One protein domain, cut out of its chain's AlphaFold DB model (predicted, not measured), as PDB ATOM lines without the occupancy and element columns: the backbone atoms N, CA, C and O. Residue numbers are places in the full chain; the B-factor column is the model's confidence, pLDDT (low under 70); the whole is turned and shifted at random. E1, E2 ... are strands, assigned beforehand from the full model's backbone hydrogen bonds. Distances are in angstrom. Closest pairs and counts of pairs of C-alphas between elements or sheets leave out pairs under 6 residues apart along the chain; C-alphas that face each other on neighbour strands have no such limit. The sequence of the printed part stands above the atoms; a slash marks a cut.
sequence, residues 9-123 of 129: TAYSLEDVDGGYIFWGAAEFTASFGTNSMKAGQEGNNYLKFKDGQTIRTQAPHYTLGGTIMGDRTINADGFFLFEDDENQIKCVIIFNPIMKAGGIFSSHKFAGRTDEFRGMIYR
ATOM      1  N   THR A   9      12.209  27.541  -3.800       81.56
ATOM      2  CA  THR A   9      12.700  26.884  -2.592       81.56
ATOM      3  C   THR A   9      12.717  25.382  -2.805       81.56
ATOM      4  O   THR A   9      11.675  24.774  -3.018       81.56
ATOM      5  N   ALA A  10      13.908  24.789  -2.729       86.50
ATOM      6  CA  ALA A  10      14.056  23.350  -2.575       86.50
ATOM      7  C   ALA A  10      14.006  22.977  -1.093       86.50
ATOM      8  O   ALA A  10      14.527  23.716  -0.248       86.50
ATOM      9  N   TYR A  11      13.390  21.840  -0.796       88.81
ATOM     10  CA  TYR A  11      13.283  21.297   0.550       88.81
ATOM     11  C   TYR A  11      13.316  19.766   0.531       88.81
ATOM     12  O   TYR A  11      12.955  19.134  -0.462       88.81
ATOM     13  N   SER A  12      13.745  19.188   1.652       91.88
ATOM     14  CA  SER A  12      13.670  17.760   1.955       91.88
ATOM     15  C   SER A  12      13.245  17.610   3.412       91.88
ATOM     16  O   SER A  12      13.746  18.329   4.278       91.88
ATOM     17  N   LEU A  13      12.301  16.717   3.662       93.19
ATOM     18  CA  LEU A  13      11.806  16.338   4.972       93.19
ATOM     19  C   LEU A  13      11.883  14.816   5.065       93.19
ATOM     20  O   LEU A  13      11.288  14.106   4.259       93.19
ATOM     21  N   GLU A  14      12.618  14.333   6.054       95.12
ATOM     22  CA  GLU A  14      12.846  12.911   6.282       95.12
ATOM     23  C   GLU A  14      12.208  12.517   7.609       95.12
ATOM     24  O   GLU A  14      12.306  13.248   8.599       95.12
ATOM     25  N   ASP A  15      11.528  11.377   7.616       95.12
ATOM     26  CA  ASP A  15      11.047  10.769   8.848       95.12
ATOM     27  C   ASP A  15      12.220  10.251   9.689       95.12
ATOM     28  O   ASP A  15      13.151   9.643   9.156       95.12
ATOM     29  N   VAL A  16      12.156  10.442  11.008       94.69
ATOM     30  CA  VAL A  16      13.232  10.057  11.940       94.69
ATOM     31  C   VAL A  16      13.495   8.549  11.897       94.69
ATOM     32  O   VAL A  16      14.645   8.121  11.993       94.69
ATOM     33  N   ASP A  17      12.448   7.752  11.680       95.38
ATOM     34  CA  ASP A  17      12.518   6.289  11.614       95.38
ATOM     35  C   ASP A  17      12.728   5.756  10.180       95.38
ATOM     36  O   ASP A  17      12.726   4.540   9.934       95.38
ATOM     37  N   GLY A  18      12.919   6.654   9.207       93.44
ATOM     38  CA  GLY A  18      13.107   6.312   7.798       93.44
ATOM     39  C   GLY A  18      11.858   5.720   7.139       93.44
ATOM     40  O   GLY A  18      11.979   4.924   6.204       93.44
ATOM     41  N   GLY A  19      10.661   6.050   7.632       96.31
ATOM     42  CA  GLY A  19       9.392   5.618   7.048       96.31
ATOM     43  C   GLY A  19       9.100   6.274   5.698       96.31
ATOM     44  O   GLY A  19       8.533   5.628   4.811       96.31
ATOM     45  N   TYR A  20       9.514   7.531   5.520       96.12
ATOM     46  CA  TYR A  20       9.351   8.257   4.266       96.12
ATOM     47  C   TYR A  20      10.350   9.411   4.096       96.12
ATOM     48  O   TYR A  20      10.940   9.909   5.055       96.12
ATOM     49  N   ILE A  21      10.488   9.854   2.848       97.00
ATOM     50  CA  ILE A  21      11.195  11.071   2.447       97.00
ATOM     51  C   ILE A  21      10.233  11.900   1.603       97.00
ATOM     52  O   ILE A  21       9.649  11.395   0.644       97.00
ATOM     53  N   PHE A  22      10.070  13.174   1.938       95.62
ATOM     54  CA  PHE A  22       9.303  14.143   1.165       95.62
ATOM     55  C   PHE A  22      10.226  15.245   0.658       95.62
ATOM     56  O   PHE A  22      10.846  15.947   1.451       95.62
ATOM     57  N   TRP A  23      10.316  15.430  -0.655       95.38
ATOM     58  CA  TRP A  23      11.182  16.447  -1.245       95.38
ATOM     59  C   TRP A  23      10.517  17.131  -2.426       95.38
ATOM     60  O   TRP A  23       9.592  16.612  -3.053       95.38
ATOM     61  N   GLY A  24      11.006  18.316  -2.750       92.44
ATOM     62  CA  GLY A  24      10.491  19.080  -3.869       92.44
ATOM     63  C   GLY A  24      11.270  20.360  -4.078       92.44
ATOM     64  O   GLY A  24      12.088  20.770  -3.250       92.44
ATOM     65  N   ALA A  25      10.998  20.985  -5.212       88.88
ATOM     66  CA  ALA A  25      11.396  22.350  -5.481       88.88
ATOM     67  C   ALA A  25      10.153  23.096  -5.924       88.88
ATOM     68  O   ALA A  25       9.457  22.657  -6.842       88.88
ATOM     69  N   ALA A  26       9.881  24.200  -5.244       85.56
ATOM     70  CA  ALA A  26       8.643  24.908  -5.437       85.56
ATOM     71  C   ALA A  26       8.850  26.398  -5.632       85.56
ATOM     72  O   ALA A  26       9.602  27.040  -4.891       85.56
ATOM     73  N   GLU A  27       8.158  26.919  -6.629       88.19
ATOM     74  CA  GLU A  27       7.970  28.336  -6.851       88.19
ATOM     75  C   GLU A  27       6.719  28.783  -6.098       88.19
ATOM     76  O   GLU A  27       5.633  28.225  -6.270       88.19
ATOM     77  N   PHE A  28       6.868  29.789  -5.241       86.06
ATOM     78  CA  PHE A  28       5.720  30.387  -4.572       86.06
ATOM     79  C   PHE A  28       5.115  31.461  -5.466       86.06
ATOM     80  O   PHE A  28       5.769  32.454  -5.791       86.06
ATOM     81  N   THR A  29       3.852  31.276  -5.829       89.81
ATOM     82  CA  THR A  29       3.090  32.253  -6.602       89.81
ATOM     83  C   THR A  29       2.226  33.079  -5.659       89.81
ATOM     84  O   THR A  29       1.695  32.572  -4.671       89.81
ATOM     85  N   ALA A  30       2.091  34.374  -5.943       89.69
ATOM     86  CA  ALA A  30       1.202  35.265  -5.211       89.69
ATOM     87  C   ALA A  30       0.565  36.283  -6.163       89.69
ATOM     88  O   ALA A  30       1.236  36.863  -7.013       89.69
ATOM     89  N   SER A  31      -0.736  36.507  -6.012       91.62
ATOM     90  CA  SER A  31      -1.518  37.467  -6.786       91.62
ATOM     91  C   SER A  31      -2.487  38.206  -5.868       91.62
ATOM     92  O   SER A  31      -3.251  37.590  -5.125       91.62
ATOM     93  N   PHE A  32      -2.451  39.536  -5.900       91.62
ATOM     94  CA  PHE A  32      -3.250  40.388  -5.022       91.62
ATOM     95  C   PHE A  32      -4.543  40.837  -5.706       91.62
ATOM     96  O   PHE A  32      -4.540  41.285  -6.850       91.62
ATOM     97  N   GLY A  33      -5.650  40.740  -4.975       88.81
ATOM     98  CA  GLY A  33      -6.918  41.394  -5.281       88.81
ATOM     99  C   GLY A  33      -7.186  42.552  -4.317       88.81
ATOM    100  O   GLY A  33      -6.373  42.862  -3.450       88.81
ATOM    101  N   THR A  34      -8.359  43.175  -4.433       88.94
ATOM    102  CA  THR A  34      -8.709  44.377  -3.654       88.94
ATOM    103  C   THR A  34      -8.764  44.145  -2.141       88.94
ATOM    104  O   THR A  34      -8.388  45.029  -1.391       88.94
ATOM    105  N   ASN A  35      -9.229  42.984  -1.668       91.69
ATOM    106  CA  ASN A  35      -9.272  42.631  -0.236       91.69
ATOM    107  C   ASN A  35      -8.891  41.156  -0.008       91.69
ATOM    108  O   ASN A  35      -9.403  40.480   0.888       91.69
ATOM    109  N   SER A  36      -8.051  40.624  -0.896       90.38
ATOM    110  CA  SER A  36      -7.634  39.226  -0.871       90.38
ATOM    111  C   SER A  36      -6.266  39.039  -1.513       90.38
ATOM    112  O   SER A  36      -5.853  39.841  -2.345       90.38
ATOM    113  N   MET A  37      -5.598  37.935  -1.211       92.62
ATOM    114  CA  MET A  37      -4.389  37.485  -1.894       92.62
ATOM    115  C   MET A  37      -4.534  36.001  -2.217       92.62
ATOM    116  O   MET A  37      -4.820  35.205  -1.330       92.62
ATOM    117  N   LYS A  38      -4.329  35.624  -3.475       91.38
ATOM    118  CA  LYS A  38      -4.190  34.227  -3.885       91.38
ATOM    119  C   LYS A  38      -2.723  33.853  -3.829       91.38
ATOM    120  O   LYS A  38      -1.909  34.576  -4.391       91.38
ATOM    121  N   ALA A  39      -2.398  32.752  -3.177       91.62
ATOM    122  CA  ALA A  39      -1.052  32.218  -3.118       91.62
ATOM    123  C   ALA A  39      -1.064  30.729  -3.448       91.62
ATOM    124  O   ALA A  39      -2.041  30.033  -3.174       91.62
ATOM    125  N   GLY A  40       0.008  30.241  -4.045       90.25
ATOM    126  CA  GLY A  40       0.120  28.852  -4.450       90.25
ATOM    127  C   GLY A  40       1.552  28.373  -4.404       90.25
ATOM    128  O   GLY A  40       2.499  29.147  -4.237       90.25
ATOM    129  N   GLN A  41       1.677  27.065  -4.552       89.25
ATOM    130  CA  GLN A  41       2.946  26.401  -4.727       89.25
ATOM    131  C   GLN A  41       2.925  25.708  -6.086       89.25
ATOM    132  O   GLN A  41       2.155  24.772  -6.292       89.25
ATOM    133  N   GLU A  42       3.789  26.158  -6.988       87.75
ATOM    134  CA  GLU A  42       3.996  25.540  -8.293       87.75
ATOM    135  C   GLU A  42       5.270  24.700  -8.279       87.75
ATOM    136  O   GLU A  42       6.282  25.083  -7.691       87.75
ATOM    137  N   GLY A  43       5.224  23.544  -8.932       85.94
ATOM    138  CA  GLY A  43       6.315  22.573  -8.935       85.94
ATOM    139  C   GLY A  43       5.899  21.221  -8.367       85.94
ATOM    140  O   GLY A  43       4.953  21.098  -7.590       85.94
ATOM    141  N   ASN A  44       6.608  20.179  -8.799       85.94
ATOM    142  CA  ASN A  44       6.346  18.820  -8.345       85.94
ATOM    143  C   ASN A  44       6.987  18.589  -6.977       85.94
ATOM    144  O   ASN A  44       8.175  18.861  -6.783       85.94
ATOM    145  N   ASN A  45       6.221  17.977  -6.081       93.88
ATOM    146  CA  ASN A  45       6.747  17.395  -4.857       93.88
ATOM    147  C   ASN A  45       6.623  15.880  -4.920       93.88
ATOM    148  O   ASN A  45       5.729  15.351  -5.579       93.88
ATOM    149  N   TYR A  46       7.490  15.184  -4.208       96.00
ATOM    150  CA  TYR A  46       7.583  13.737  -4.223       96.00
ATOM    151  C   TYR A  46       7.605  13.221  -2.792       96.00
ATOM    152  O   TYR A  46       8.324  13.748  -1.947       96.00
ATOM    153  N   LEU A  47       6.806  12.193  -2.532       96.56
ATOM    154  CA  LEU A  47       6.775  11.435  -1.291       96.56
ATOM    155  C   LEU A  47       7.214  10.009  -1.606       96.56
ATOM    156  O   LEU A  47       6.518   9.311  -2.339       96.56
ATOM    157  N   LYS A  48       8.351   9.580  -1.068       97.06
ATOM    158  CA  LYS A  48       8.849   8.210  -1.201       97.06
ATOM    159  C   LYS A  48       8.711   7.480   0.117       97.06
ATOM    160  O   LYS A  48       9.226   7.949   1.129       97.06
ATOM    161  N   PHE A  49       8.060   6.332   0.086       96.19
ATOM    162  CA  PHE A  49       7.928   5.445   1.230       96.19
ATOM    163  C   PHE A  49       9.099   4.465   1.306       96.19
ATOM    164  O   PHE A  49       9.821   4.224   0.333       96.19
ATOM    165  N   LYS A  50       9.285   3.880   2.489       95.31
ATOM    166  CA  LYS A  50      10.334   2.892   2.771       95.31
ATOM    167  C   LYS A  50      10.290   1.657   1.864       95.31
ATOM    168  O   LYS A  50      11.333   1.064   1.603       95.31
ATOM    169  N   ASP A  51       9.108   1.274   1.391       93.62
ATOM    170  CA  ASP A  51       8.907   0.161   0.454       93.62
ATOM    171  C   ASP A  51       9.339   0.483  -0.991       93.62
ATOM    172  O   ASP A  51       9.348  -0.401  -1.844       93.62
ATOM    173  N   GLY A  52       9.760   1.725  -1.252       92.75
ATOM    174  CA  GLY A  52      10.218   2.201  -2.552       92.75
ATOM    175  C   GLY A  52       9.164   2.984  -3.327       92.75
ATOM    176  O   GLY A  52       9.551   3.736  -4.226       92.75
ATOM    177  N   GLN A  53       7.888   2.885  -2.943       96.12
ATOM    178  CA  GLN A  53       6.788   3.551  -3.627       96.12
ATOM    179  C   GLN A  53       6.983   5.065  -3.620       96.12
ATOM    180  O   GLN A  53       7.221   5.664  -2.568       96.12
ATOM    181  N   THR A  54       6.825   5.697  -4.781       97.06
ATOM    182  CA  THR A  54       6.892   7.157  -4.910       97.06
ATOM    183  C   THR A  54       5.544   7.723  -5.351       97.06
ATOM    184  O   THR A  54       4.940   7.244  -6.307       97.06
ATOM    185  N   ILE A  55       5.068   8.756  -4.656       97.12
ATOM    186  CA  ILE A  55       3.868   9.520  -4.998       97.12
ATOM    187  C   ILE A  55       4.289  10.940  -5.354       97.12
ATOM    188  O   ILE A  55       4.913  11.635  -4.549       97.12
ATOM    189  N   ARG A  56       3.912  11.400  -6.545       96.44
ATOM    190  CA  ARG A  56       4.036  12.806  -6.933       96.44
ATOM    191  C   ARG A  56       2.823  13.581  -6.439       96.44
ATOM    192  O   ARG A  56       1.696  13.115  -6.567       96.44
ATOM    193  N   THR A  57       3.042  14.763  -5.879       95.12
ATOM    194  CA  THR A  57       1.980  15.596  -5.313       95.12
ATOM    195  C   THR A  57       2.050  17.022  -5.851       95.12
ATOM    196  O   THR A  57       3.142  17.561  -6.059       95.12
ATOM    197  N   GLN A  58       0.882  17.629  -6.045       93.19
ATOM    198  CA  GLN A  58       0.710  19.036  -6.399       93.19
ATOM    199  C   GLN A  58      -0.236  19.679  -5.387       93.19
ATOM    200  O   GLN A  58      -1.405  19.297  -5.304       93.19
ATOM    201  N   ALA A  59       0.282  20.636  -4.617       91.19
ATOM    202  CA  ALA A  59      -0.473  21.327  -3.581       91.19
ATOM    203  C   ALA A  59      -1.587  22.211  -4.180       91.19
ATOM    204  O   ALA A  59      -1.449  22.700  -5.306       91.19
ATOM    205  N   PRO A  60      -2.682  22.447  -3.437       91.56
ATOM    206  CA  PRO A  60      -3.713  23.380  -3.861       91.56
ATOM    207  C   PRO A  60      -3.220  24.828  -3.775       91.56
ATOM    208  O   PRO A  60      -2.186  25.139  -3.178       91.56
ATOM    209  N   HIS A  61      -4.021  25.725  -4.336       90.25
ATOM    210  CA  HIS A  61      -3.873  27.153  -4.097       90.25
ATOM    211  C   HIS A  61      -4.640  27.557  -2.840       90.25
ATOM    212  O   HIS A  61      -5.522  26.840  -2.373       90.25
ATOM    213  N   TYR A  62      -4.327  28.732  -2.315       91.25
ATOM    214  CA  TYR A  62      -4.978  29.300  -1.148       91.25
ATOM    215  C   TYR A  62      -5.383  30.744  -1.412       91.25
ATOM    216  O   TYR A  62      -4.598  31.530  -1.944       91.25
ATOM    217  N   THR A  63      -6.583  31.122  -0.986       91.00
ATOM    218  CA  THR A  63      -7.020  32.517  -0.937       91.00
ATOM    219  C   THR A  63      -7.003  33.011   0.504       91.00
ATOM    220  O   THR A  63      -7.783  32.566   1.348       91.00
ATOM    221  N   LEU A  64      -6.136  33.984   0.769       91.81
ATOM    222  CA  LEU A  64      -6.153  34.812   1.966       91.81
ATOM    223  C   LEU A  64      -7.193  35.925   1.781       91.81
ATOM    224  O   LEU A  64      -7.034  36.773   0.905       91.81
ATOM    225  N   GLY A  65      -8.254  35.926   2.582       90.69
ATOM    226  CA  GLY A  65      -9.273  36.982   2.620       90.69
ATOM    227  C   GLY A  65      -9.018  37.994   3.738       90.69
ATOM    228  O   GLY A  65      -8.248  37.722   4.662       90.69
ATOM    229  N   GLY A  66      -9.662  39.160   3.653       90.44
ATOM    230  CA  GLY A  66      -9.596  40.181   4.703       90.44
ATOM    231  C   GLY A  66      -8.208  40.805   4.846       90.44
ATOM    232  O   GLY A  66      -7.756  41.095   5.953       90.44
ATOM    233  N   THR A  67      -7.489  40.964   3.730       90.44
ATOM    234  CA  THR A  67      -6.137  41.544   3.739       90.44
ATOM    235  C   THR A  67      -6.139  43.039   4.058       90.44
ATOM    236  O   THR A  67      -5.130  43.545   4.543       90.44
ATOM    237  N   ILE A  68      -7.256  43.733   3.815       89.69
ATOM    238  CA  ILE A  68      -7.451  45.158   4.111       89.69
ATOM    239  C   ILE A  68      -8.540  45.365   5.172       89.69
ATOM    240  O   ILE A  68      -8.326  46.118   6.119       89.69
ATOM    241  N   MET A  69      -9.707  44.728   5.029       86.88
ATOM    242  CA  MET A  69     -10.841  44.881   5.954       86.88
ATOM    243  C   MET A  69     -11.595  43.568   6.187       86.88
ATOM    244  O   MET A  69     -11.705  42.743   5.279       86.88
ATOM    245  N   GLY A  70     -12.200  43.436   7.370       91.69
ATOM    246  CA  GLY A  70     -12.899  42.225   7.808       91.69
ATOM    247  C   GLY A  70     -11.960  41.196   8.441       91.69
ATOM    248  O   GLY A  70     -10.775  41.463   8.642       91.69
ATOM    249  N   ASP A  71     -12.503  40.027   8.769       90.69
ATOM    250  CA  ASP A  71     -11.734  38.948   9.389       90.69
ATOM    251  C   ASP A  71     -10.773  38.296   8.394       90.69
ATOM    252  O   ASP A  71     -11.079  38.118   7.211       90.69
ATOM    253  N   ARG A  72      -9.597  37.908   8.892       91.75
ATOM    254  CA  ARG A  72      -8.591  37.227   8.081       91.75
ATOM    255  C   ARG A  72      -8.928  35.751   7.954       91.75
ATOM    256  O   ARG A  72      -8.992  35.046   8.956       91.75
ATOM    257  N   THR A  73      -9.073  35.276   6.722       89.38
ATOM    258  CA  THR A  73      -9.412  33.876   6.419       89.38
ATOM    259  C   THR A  73      -8.387  33.262   5.483       89.38
ATOM    260  O   THR A  73      -7.886  33.958   4.605       89.38
ATOM    261  N   ILE A  74      -8.121  31.962   5.599       90.31
ATOM    262  CA  ILE A  74      -7.362  31.194   4.604       90.31
ATOM    263  C   ILE A  74      -8.289  30.107   4.083       90.31
ATOM    264  O   ILE A  74      -8.753  29.291   4.868       90.31
ATOM    265  N   ASN A  75      -8.540  30.103   2.778       88.50
ATOM    266  CA  ASN A  75      -9.360  29.087   2.125       88.50
ATOM    267  C   ASN A  75      -8.505  28.331   1.113       88.50
ATOM    268  O   ASN A  75      -7.836  28.965   0.299       88.50
ATOM    269  N   ALA A  76      -8.522  26.999   1.149       89.50
ATOM    270  CA  ALA A  76      -7.938  26.187   0.087       89.50
ATOM    271  C   ALA A  76      -8.845  26.210  -1.153       89.50
ATOM    272  O   ALA A  76     -10.064  26.095  -1.039       89.50
ATOM    273  N   ASP A  77      -8.252  26.329  -2.336       84.62
ATOM    274  CA  ASP A  77      -8.944  26.456  -3.613       84.62
ATOM    275  C   ASP A  77      -8.356  25.510  -4.665       84.62
ATOM    276  O   ASP A  77      -7.166  25.184  -4.676       84.62
ATOM    277  N   GLY A  78      -9.205  25.101  -5.610       86.62
ATOM    278  CA  GLY A  78      -8.809  24.207  -6.692       86.62
ATOM    279  C   GLY A  78      -8.719  22.763  -6.217       86.62
ATOM    280  O   GLY A  78      -9.704  22.213  -5.717       86.62
ATOM    281  N   PHE A  79      -7.565  22.127  -6.417       91.56
ATOM    282  CA  PHE A  79      -7.383  20.718  -6.100       91.56
ATOM    283  C   PHE A  79      -6.001  20.400  -5.523       91.56
ATOM    284  O   PHE A  79      -5.017  21.049  -5.860       91.56
ATOM    285  N   PHE A  80      -5.939  19.361  -4.691       94.38
ATOM    286  CA  PHE A  80      -4.713  18.654  -4.328       94.38
ATOM    287  C   PHE A  80      -4.656  17.372  -5.156       94.38
ATOM    288  O   PHE A  80      -5.567  16.544  -5.068       94.38
ATOM    289  N   LEU A  81      -3.618  17.211  -5.968       95.31
ATOM    290  CA  LEU A  81      -3.421  16.021  -6.790       95.31
ATOM    291  C   LEU A  81      -2.299  15.150  -6.218       95.31
ATOM    292  O   LEU A  81      -1.244  15.658  -5.842       95.31
ATOM    293  N   PHE A  82      -2.536  13.842  -6.206       96.50
ATOM    294  CA  PHE A  82      -1.564  12.803  -5.891       96.50
ATOM    295  C   PHE A  82      -1.540  11.795  -7.037       96.50
ATOM    296  O   PHE A  82      -2.591  11.320  -7.479       96.50
ATOM    297  N   GLU A  83      -0.350  11.456  -7.508       96.81
ATOM    298  CA  GLU A  83      -0.137  10.557  -8.636       96.81
ATOM    299  C   GLU A  83       0.875   9.484  -8.254       96.81
ATOM    300  O   GLU A  83       2.022   9.775  -7.917       96.81
ATOM    301  N   ASP A  84       0.418   8.241  -8.315       95.81
ATOM    302  CA  ASP A  84       1.225   7.036  -8.227       95.81
ATOM    303  C   ASP A  84       1.306   6.436  -9.635       95.81
ATOM    304  O   ASP A  84       0.398   5.735 -10.104       95.81
ATOM    305  N   ASP A  85       2.384   6.783 -10.337       92.06
ATOM    306  CA  ASP A  85       2.623   6.348 -11.711       92.06
ATOM    307  C   ASP A  85       2.979   4.849 -11.781       92.06
ATOM    308  O   ASP A  85       2.712   4.204 -12.796       92.06
ATOM    309  N   GLU A  86       3.514   4.262 -10.706       92.56
ATOM    310  CA  GLU A  86       3.896   2.843 -10.645       92.56
ATOM    311  C   GLU A  86       2.654   1.940 -10.602       92.56
ATOM    312  O   GLU A  86       2.548   0.987 -11.376       92.56
ATOM    313  N   ASN A  87       1.665   2.287  -9.773       93.81
ATOM    314  CA  ASN A  87       0.422   1.517  -9.640       93.81
ATOM    315  C   ASN A  87      -0.724   2.029 -10.521       93.81
ATOM    316  O   ASN A  87      -1.820   1.454 -10.504       93.81
ATOM    317  N   GLN A  88      -0.495   3.104 -11.284       94.31
ATOM    318  CA  GLN A  88      -1.508   3.769 -12.111       94.31
ATOM    319  C   GLN A  88      -2.724   4.208 -11.281       94.31
ATOM    320  O   GLN A  88      -3.880   4.015 -11.673       94.31
ATOM    321  N   ILE A  89      -2.469   4.786 -10.106       95.62
ATOM    322  CA  ILE A  89      -3.493   5.294  -9.188       95.62
ATOM    323  C   ILE A  89      -3.335   6.807  -9.080       95.62
ATOM    324  O   ILE A  89      -2.240   7.332  -8.901       95.62
ATOM    325  N   LYS A  90      -4.449   7.529  -9.171       96.81
ATOM    326  CA  LYS A  90      -4.501   8.965  -8.910       96.81
ATOM    327  C   LYS A  90      -5.504   9.250  -7.806       96.81
ATOM    328  O   LYS A  90      -6.550   8.605  -7.724       96.81
ATOM    329  N   CYS A  91      -5.191  10.228  -6.971       97.12
ATOM    330  CA  CYS A  91      -6.113  10.789  -5.999       97.12
ATOM    331  C   CYS A  91      -6.229  12.290  -6.241       97.12
ATOM    332  O   CYS A  91      -5.223  12.978  -6.377       97.12
ATOM    333  N   VAL A  92      -7.456  12.797  -6.290       95.88
ATOM    334  CA  VAL A  92      -7.733  14.231  -6.368       95.88
ATOM    335  C   VAL A  92      -8.610  14.629  -5.192       95.88
ATOM    336  O   VAL A  92      -9.634  13.993  -4.942       95.88
ATOM    337  N   ILE A  93      -8.220  15.678  -4.477       94.88
ATOM    338  CA  ILE A  93      -9.038  16.351  -3.466       94.88
ATOM    339  C   ILE A  93      -9.452  17.690  -4.058       94.88
ATOM    340  O   ILE A  93      -8.588  18.490  -4.385       94.88
ATOM    341  N   ILE A  94     -10.748  17.939  -4.214       91.31
ATOM    342  CA  ILE A  94     -11.291  19.192  -4.746       91.31
ATOM    343  C   ILE A  94     -11.831  20.012  -3.580       91.31
ATOM    344  O   ILE A  94     -12.712  19.535  -2.862       91.31
ATOM    345  N   PHE A  95     -11.331  21.234  -3.415       88.19
ATOM    346  CA  PHE A  95     -11.769  22.156  -2.368       88.19
ATOM    347  C   PHE A  95     -12.891  23.067  -2.861       88.19
ATOM    348  O   PHE A  95     -12.909  23.481  -4.021       88.19
ATOM    349  N   ASN A  96     -13.832  23.366  -1.966       81.50
ATOM    350  CA  ASN A  96     -14.992  24.225  -2.195       81.50
ATOM    351  C   ASN A  96     -15.730  23.925  -3.520       81.50
ATOM    352  O   ASN A  96     -15.981  24.843  -4.309       81.50
ATOM    353  N   PRO A  97     -16.074  22.651  -3.815       68.69
ATOM    354  CA  PRO A  97     -16.658  22.285  -5.099       68.69
ATOM    355  C   PRO A  97     -17.980  23.030  -5.327       68.69
ATOM    356  O   PRO A  97     -18.937  22.888  -4.564       68.69
ATOM    357  N   ILE A  98     -18.053  23.810  -6.409       63.78
ATOM    358  CA  ILE A  98     -19.282  24.506  -6.797       63.78
ATOM    359  C   ILE A  98     -20.315  23.459  -7.216       63.78
ATOM    360  O   ILE A  98     -20.230  22.868  -8.296       63.78
ATOM    361  N   MET A  99     -21.341  23.261  -6.393       54.59
ATOM    362  CA  MET A  99     -22.528  22.529  -6.811       54.59
ATOM    363  C   MET A  99     -23.351  23.447  -7.718       54.59
ATOM    364  O   MET A  99     -24.036  24.352  -7.244       54.59
ATOM    365  N   LYS A 100     -23.301  23.239  -9.040       49.94
ATOM    366  CA  LYS A 100     -24.292  23.847  -9.940       49.94
ATOM    367  C   LYS A 100     -25.674  23.304  -9.562       49.94
ATOM    368  O   LYS A 100     -26.038  22.205  -9.969       49.94
ATOM    369  N   ALA A 101     -26.456  24.073  -8.811       45.47
ATOM    370  CA  ALA A 101     -27.905  23.917  -8.837       45.47
ATOM    371  C   ALA A 101     -28.372  24.312 -10.252       45.47
ATOM    372  O   ALA A 101     -27.953  25.350 -10.758       45.47
ATOM    373  N   GLY A 102     -29.136  23.465 -10.942       39.84
ATOM    374  CA  GLY A 102     -29.520  23.693 -12.342       39.84
ATOM    375  C   GLY A 102     -30.315  24.990 -12.576       39.84
ATOM    376  O   GLY A 102     -31.080  25.415 -11.714       39.84
ATOM    377  N   GLY A 103     -30.149  25.595 -13.762       42.00
ATOM    378  CA  GLY A 103     -30.954  26.721 -14.267       42.00
ATOM    379  C   GLY A 103     -30.136  27.869 -14.881       42.00
ATOM    380  O   GLY A 103     -29.054  28.188 -14.398       42.00
ATOM    381  N   ILE A 104     -30.678  28.525 -15.921       47.41
ATOM    382  CA  ILE A 104     -30.062  29.642 -16.690       47.41
ATOM    383  C   ILE A 104     -29.821  30.914 -15.837       47.41
ATOM    384  O   ILE A 104     -29.124  31.827 -16.264       47.41
ATOM    385  N   PHE A 105     -30.307  30.939 -14.591       46.09
ATOM    386  CA  PHE A 105     -30.117  32.033 -13.626       46.09
ATOM    387  C   PHE A 105     -29.505  31.575 -12.292       46.09
ATOM    388  O   PHE A 105     -29.610  32.267 -11.279       46.09
ATOM    389  N   SER A 106     -28.890  30.392 -12.251       42.69
ATOM    390  CA  SER A 106     -28.287  29.879 -11.023       42.69
ATOM    391  C   SER A 106     -26.983  30.614 -10.716       42.69
ATOM    392  O   SER A 106     -25.991  30.476 -11.433       42.69
ATOM    393  N   SER A 107     -26.984  31.410  -9.644       44.19
ATOM    394  CA  SER A 107     -25.749  31.916  -9.045       44.19
ATOM    395  C   SER A 107     -24.895  30.726  -8.613       44.19
ATOM    396  O   SER A 107     -25.412  29.754  -8.061       44.19
ATOM    397  N   HIS A 108     -23.587  30.787  -8.870       44.94
ATOM    398  CA  HIS A 108     -22.629  29.822  -8.340       44.94
ATOM    399  C   HIS A 108     -22.697  29.857  -6.811       44.94
ATOM    400  O   HIS A 108     -22.027  30.659  -6.165       44.94
ATOM    401  N   LYS A 109     -23.546  29.019  -6.218       44.91
ATOM    402  CA  LYS A 109     -23.542  28.813  -4.780       44.91
ATOM    403  C   LYS A 109     -22.384  27.870  -4.497       44.91
ATOM    404  O   LYS A 109     -22.483  26.664  -4.715       44.91
ATOM    405  N   PHE A 110     -21.274  28.441  -4.038       50.28
ATOM    406  CA  PHE A 110     -20.384  27.701  -3.152       50.28
ATOM    407  C   PHE A 110     -21.272  27.085  -2.068       50.28
ATOM    408  O   PHE A 110     -22.221  27.740  -1.613       50.28
ATOM    409  N   ALA A 111     -21.047  25.813  -1.723       48.44
ATOM    410  CA  ALA A 111     -21.719  25.234  -0.569       48.44
ATOM    411  C   ALA A 111     -21.575  26.240   0.580       48.44
ATOM    412  O   ALA A 111     -20.513  26.835   0.737       48.44
ATOM    413  N   GLY A 112     -22.648  26.529   1.316       46.66
ATOM    414  CA  GLY A 112     -22.669  27.598   2.327       46.66
ATOM    415  C   GLY A 112     -21.737  27.370   3.528       46.66
ATOM    416  O   GLY A 112     -21.995  27.908   4.598       46.66
ATOM    417  N   ARG A 113     -20.708  26.531   3.378       56.81
ATOM    418  CA  ARG A 113     -19.679  26.161   4.337       56.81
ATOM    419  C   ARG A 113     -18.320  26.365   3.671       56.81
ATOM    420  O   ARG A 113     -18.057  25.785   2.621       56.81
ATOM    421  N   THR A 114     -17.484  27.193   4.283       68.75
ATOM    422  CA  THR A 114     -16.047  27.225   3.994       68.75
ATOM    423  C   THR A 114     -15.430  25.885   4.413       68.75
ATOM    424  O   THR A 114     -15.973  25.206   5.287       68.75
ATOM    425  N   ASP A 115     -14.333  25.490   3.767       76.12
ATOM    426  CA  ASP A 115     -13.560  24.273   4.071       76.12
ATOM    427  C   ASP A 115     -14.219  22.929   3.693       76.12
ATOM    428  O   ASP A 115     -13.800  21.868   4.164       76.12
ATOM    429  N   GLU A 116     -15.222  22.919   2.802       84.81
ATOM    430  CA  GLU A 116     -15.702  21.660   2.209       84.81
ATOM    431  C   GLU A 116     -14.681  21.127   1.194       84.81
ATOM    432  O   GLU A 116     -14.164  21.864   0.352       84.81
ATOM    433  N   PHE A 117     -14.440  19.817   1.208       88.81
ATOM    434  CA  PHE A 117     -13.679  19.143   0.163       88.81
ATOM    435  C   PHE A 117     -14.326  17.819  -0.238       88.81
ATOM    436  O   PHE A 117     -15.069  17.200   0.525       88.81
ATOM    437  N   ARG A 118     -14.027  17.363  -1.457       89.62
ATOM    438  CA  ARG A 118     -14.399  16.029  -1.945       89.62
ATOM    439  C   ARG A 118     -13.200  15.350  -2.575       89.62
ATOM    440  O   ARG A 118     -12.540  15.933  -3.426       89.62
ATOM    441  N   GLY A 119     -12.943  14.118  -2.153       92.56
ATOM    442  CA  GLY A 119     -11.848  13.297  -2.655       92.56
ATOM    443  C   GLY A 119     -12.331  12.186  -3.583       92.56
ATOM    444  O   GLY A 119     -13.415  11.638  -3.386       92.56
ATOM    445  N   MET A 120     -11.508  11.818  -4.560       95.12
ATOM    446  CA  MET A 120     -11.690  10.608  -5.362       95.12
ATOM    447  C   MET A 120     -10.342   9.937  -5.607       95.12
ATOM    448  O   MET A 120      -9.414  10.583  -6.088       95.12
ATOM    449  N   ILE A 121     -10.277   8.630  -5.349       96.94
ATOM    450  CA  ILE A 121      -9.173   7.758  -5.757       96.94
ATOM    451  C   ILE A 121      -9.642   6.959  -6.970       96.94
ATOM    452  O   ILE A 121     -10.719   6.362  -6.946       96.94
ATOM    453  N   TYR A 122      -8.860   6.959  -8.043       94.88
ATOM    454  CA  TYR A 122      -9.243   6.338  -9.303       94.88
ATOM    455  C   TYR A 122      -8.031   5.813 -10.066       94.88
ATOM    456  O   TYR A 122      -6.910   6.289  -9.902       94.88
ATOM    457  N   ARG A 123      -8.273   4.836 -10.945       95.56
ATOM    458  CA  ARG A 123      -7.304   4.423 -11.964       95.56
ATOM    459  C   ARG A 123      -7.660   5.116 -13.279       95.56
ATOM    460  O   ARG A 123      -8.803   4.968 -13.727       95.56
TER     461      ARG A 123
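AT A GLANCE: This is residues 9 to 123 of the 129 residues of the protein "Hypothetical protein" of Euplotes harpa (UniProt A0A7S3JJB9). A single broad, twisted sheet forms the body, with no named helix over it; the long bent strand E2 has E1 on one side, and on its other side the sheet forks into a short branch, E3, E6 and E7, and a longer one, E4, E5, E8, E9 and E10. From the E9 and E10 part a long loop reaches out, and its residues 102 to 107 stick out free. The printed part has 115 residues with ten named strands, E1 to E10 in order, each neighbour pair antiparallel; the class is all strand. The whole is loose, with a radius of gyration of the C-alphas of 17.5 A and spans of 51 by 35 by 21 A.

HOW THE PARTS SIT: E1, residues 9 to 14, and E2, residues 20 to 32, are a hairpin, with N 11 and O 24 at 3.0 A. E2 bends by 55 degrees at residue 25, and its pairing is staggered. E3, residues 36 to 42, is beside residues 26 to 32 of E2, with N 29 and O 40 at 3.0 A, and E1, E2 and E3 are a meander, each strand the antiparallel neighbour of the one before. E3 runs on at 54 degrees into E4, residues 45 to 49, which is beside residues 20 to 24 of E2, with N 23 and O 46 at 2.9 A. E5, residues 54 to 58, forms a hairpin with E4, with N 47 and O 55 at 2.8 A. E5 runs on at 36 degrees into E6, residues 61 to 65, the neighbour of E3, with N 39 and O 62 at 2.8 A. E7, residues 73 to 77, forms a hairpin with E6, with N 63 and O 75 at 2.8 A, and is an edge strand. E7 runs on at 46 degrees into E8, residues 79 to 84, the neighbour of E5, with N 56 and O 83 at 2.8 A. E9, residues 89 to 95, pairs with E8, with N 82 and O 91 at 2.8 A. E10, residues 117 to 122, pairs with E9, with N 92 and O 120 at 3.0 A; E8, E9 and E10 are a second meander.

IN THESE COORDINATES: E1 begins at C-alpha 9, (12.700, 26.884, -2.592). E2 is 35.7 A long, E9 20.0 A and E3 19.4 A. E10 ends at C-alpha 122, (-9.243, 6.338, -9.303).

THE WHOLE: The two C-alphas farthest apart are those of Asp 17 and Ile 104, 56.2 A. The printed part has no cut. The link from E9 to E10, residues 96 to 116, is long. Residues 97 to 114 are under pLDDT 70.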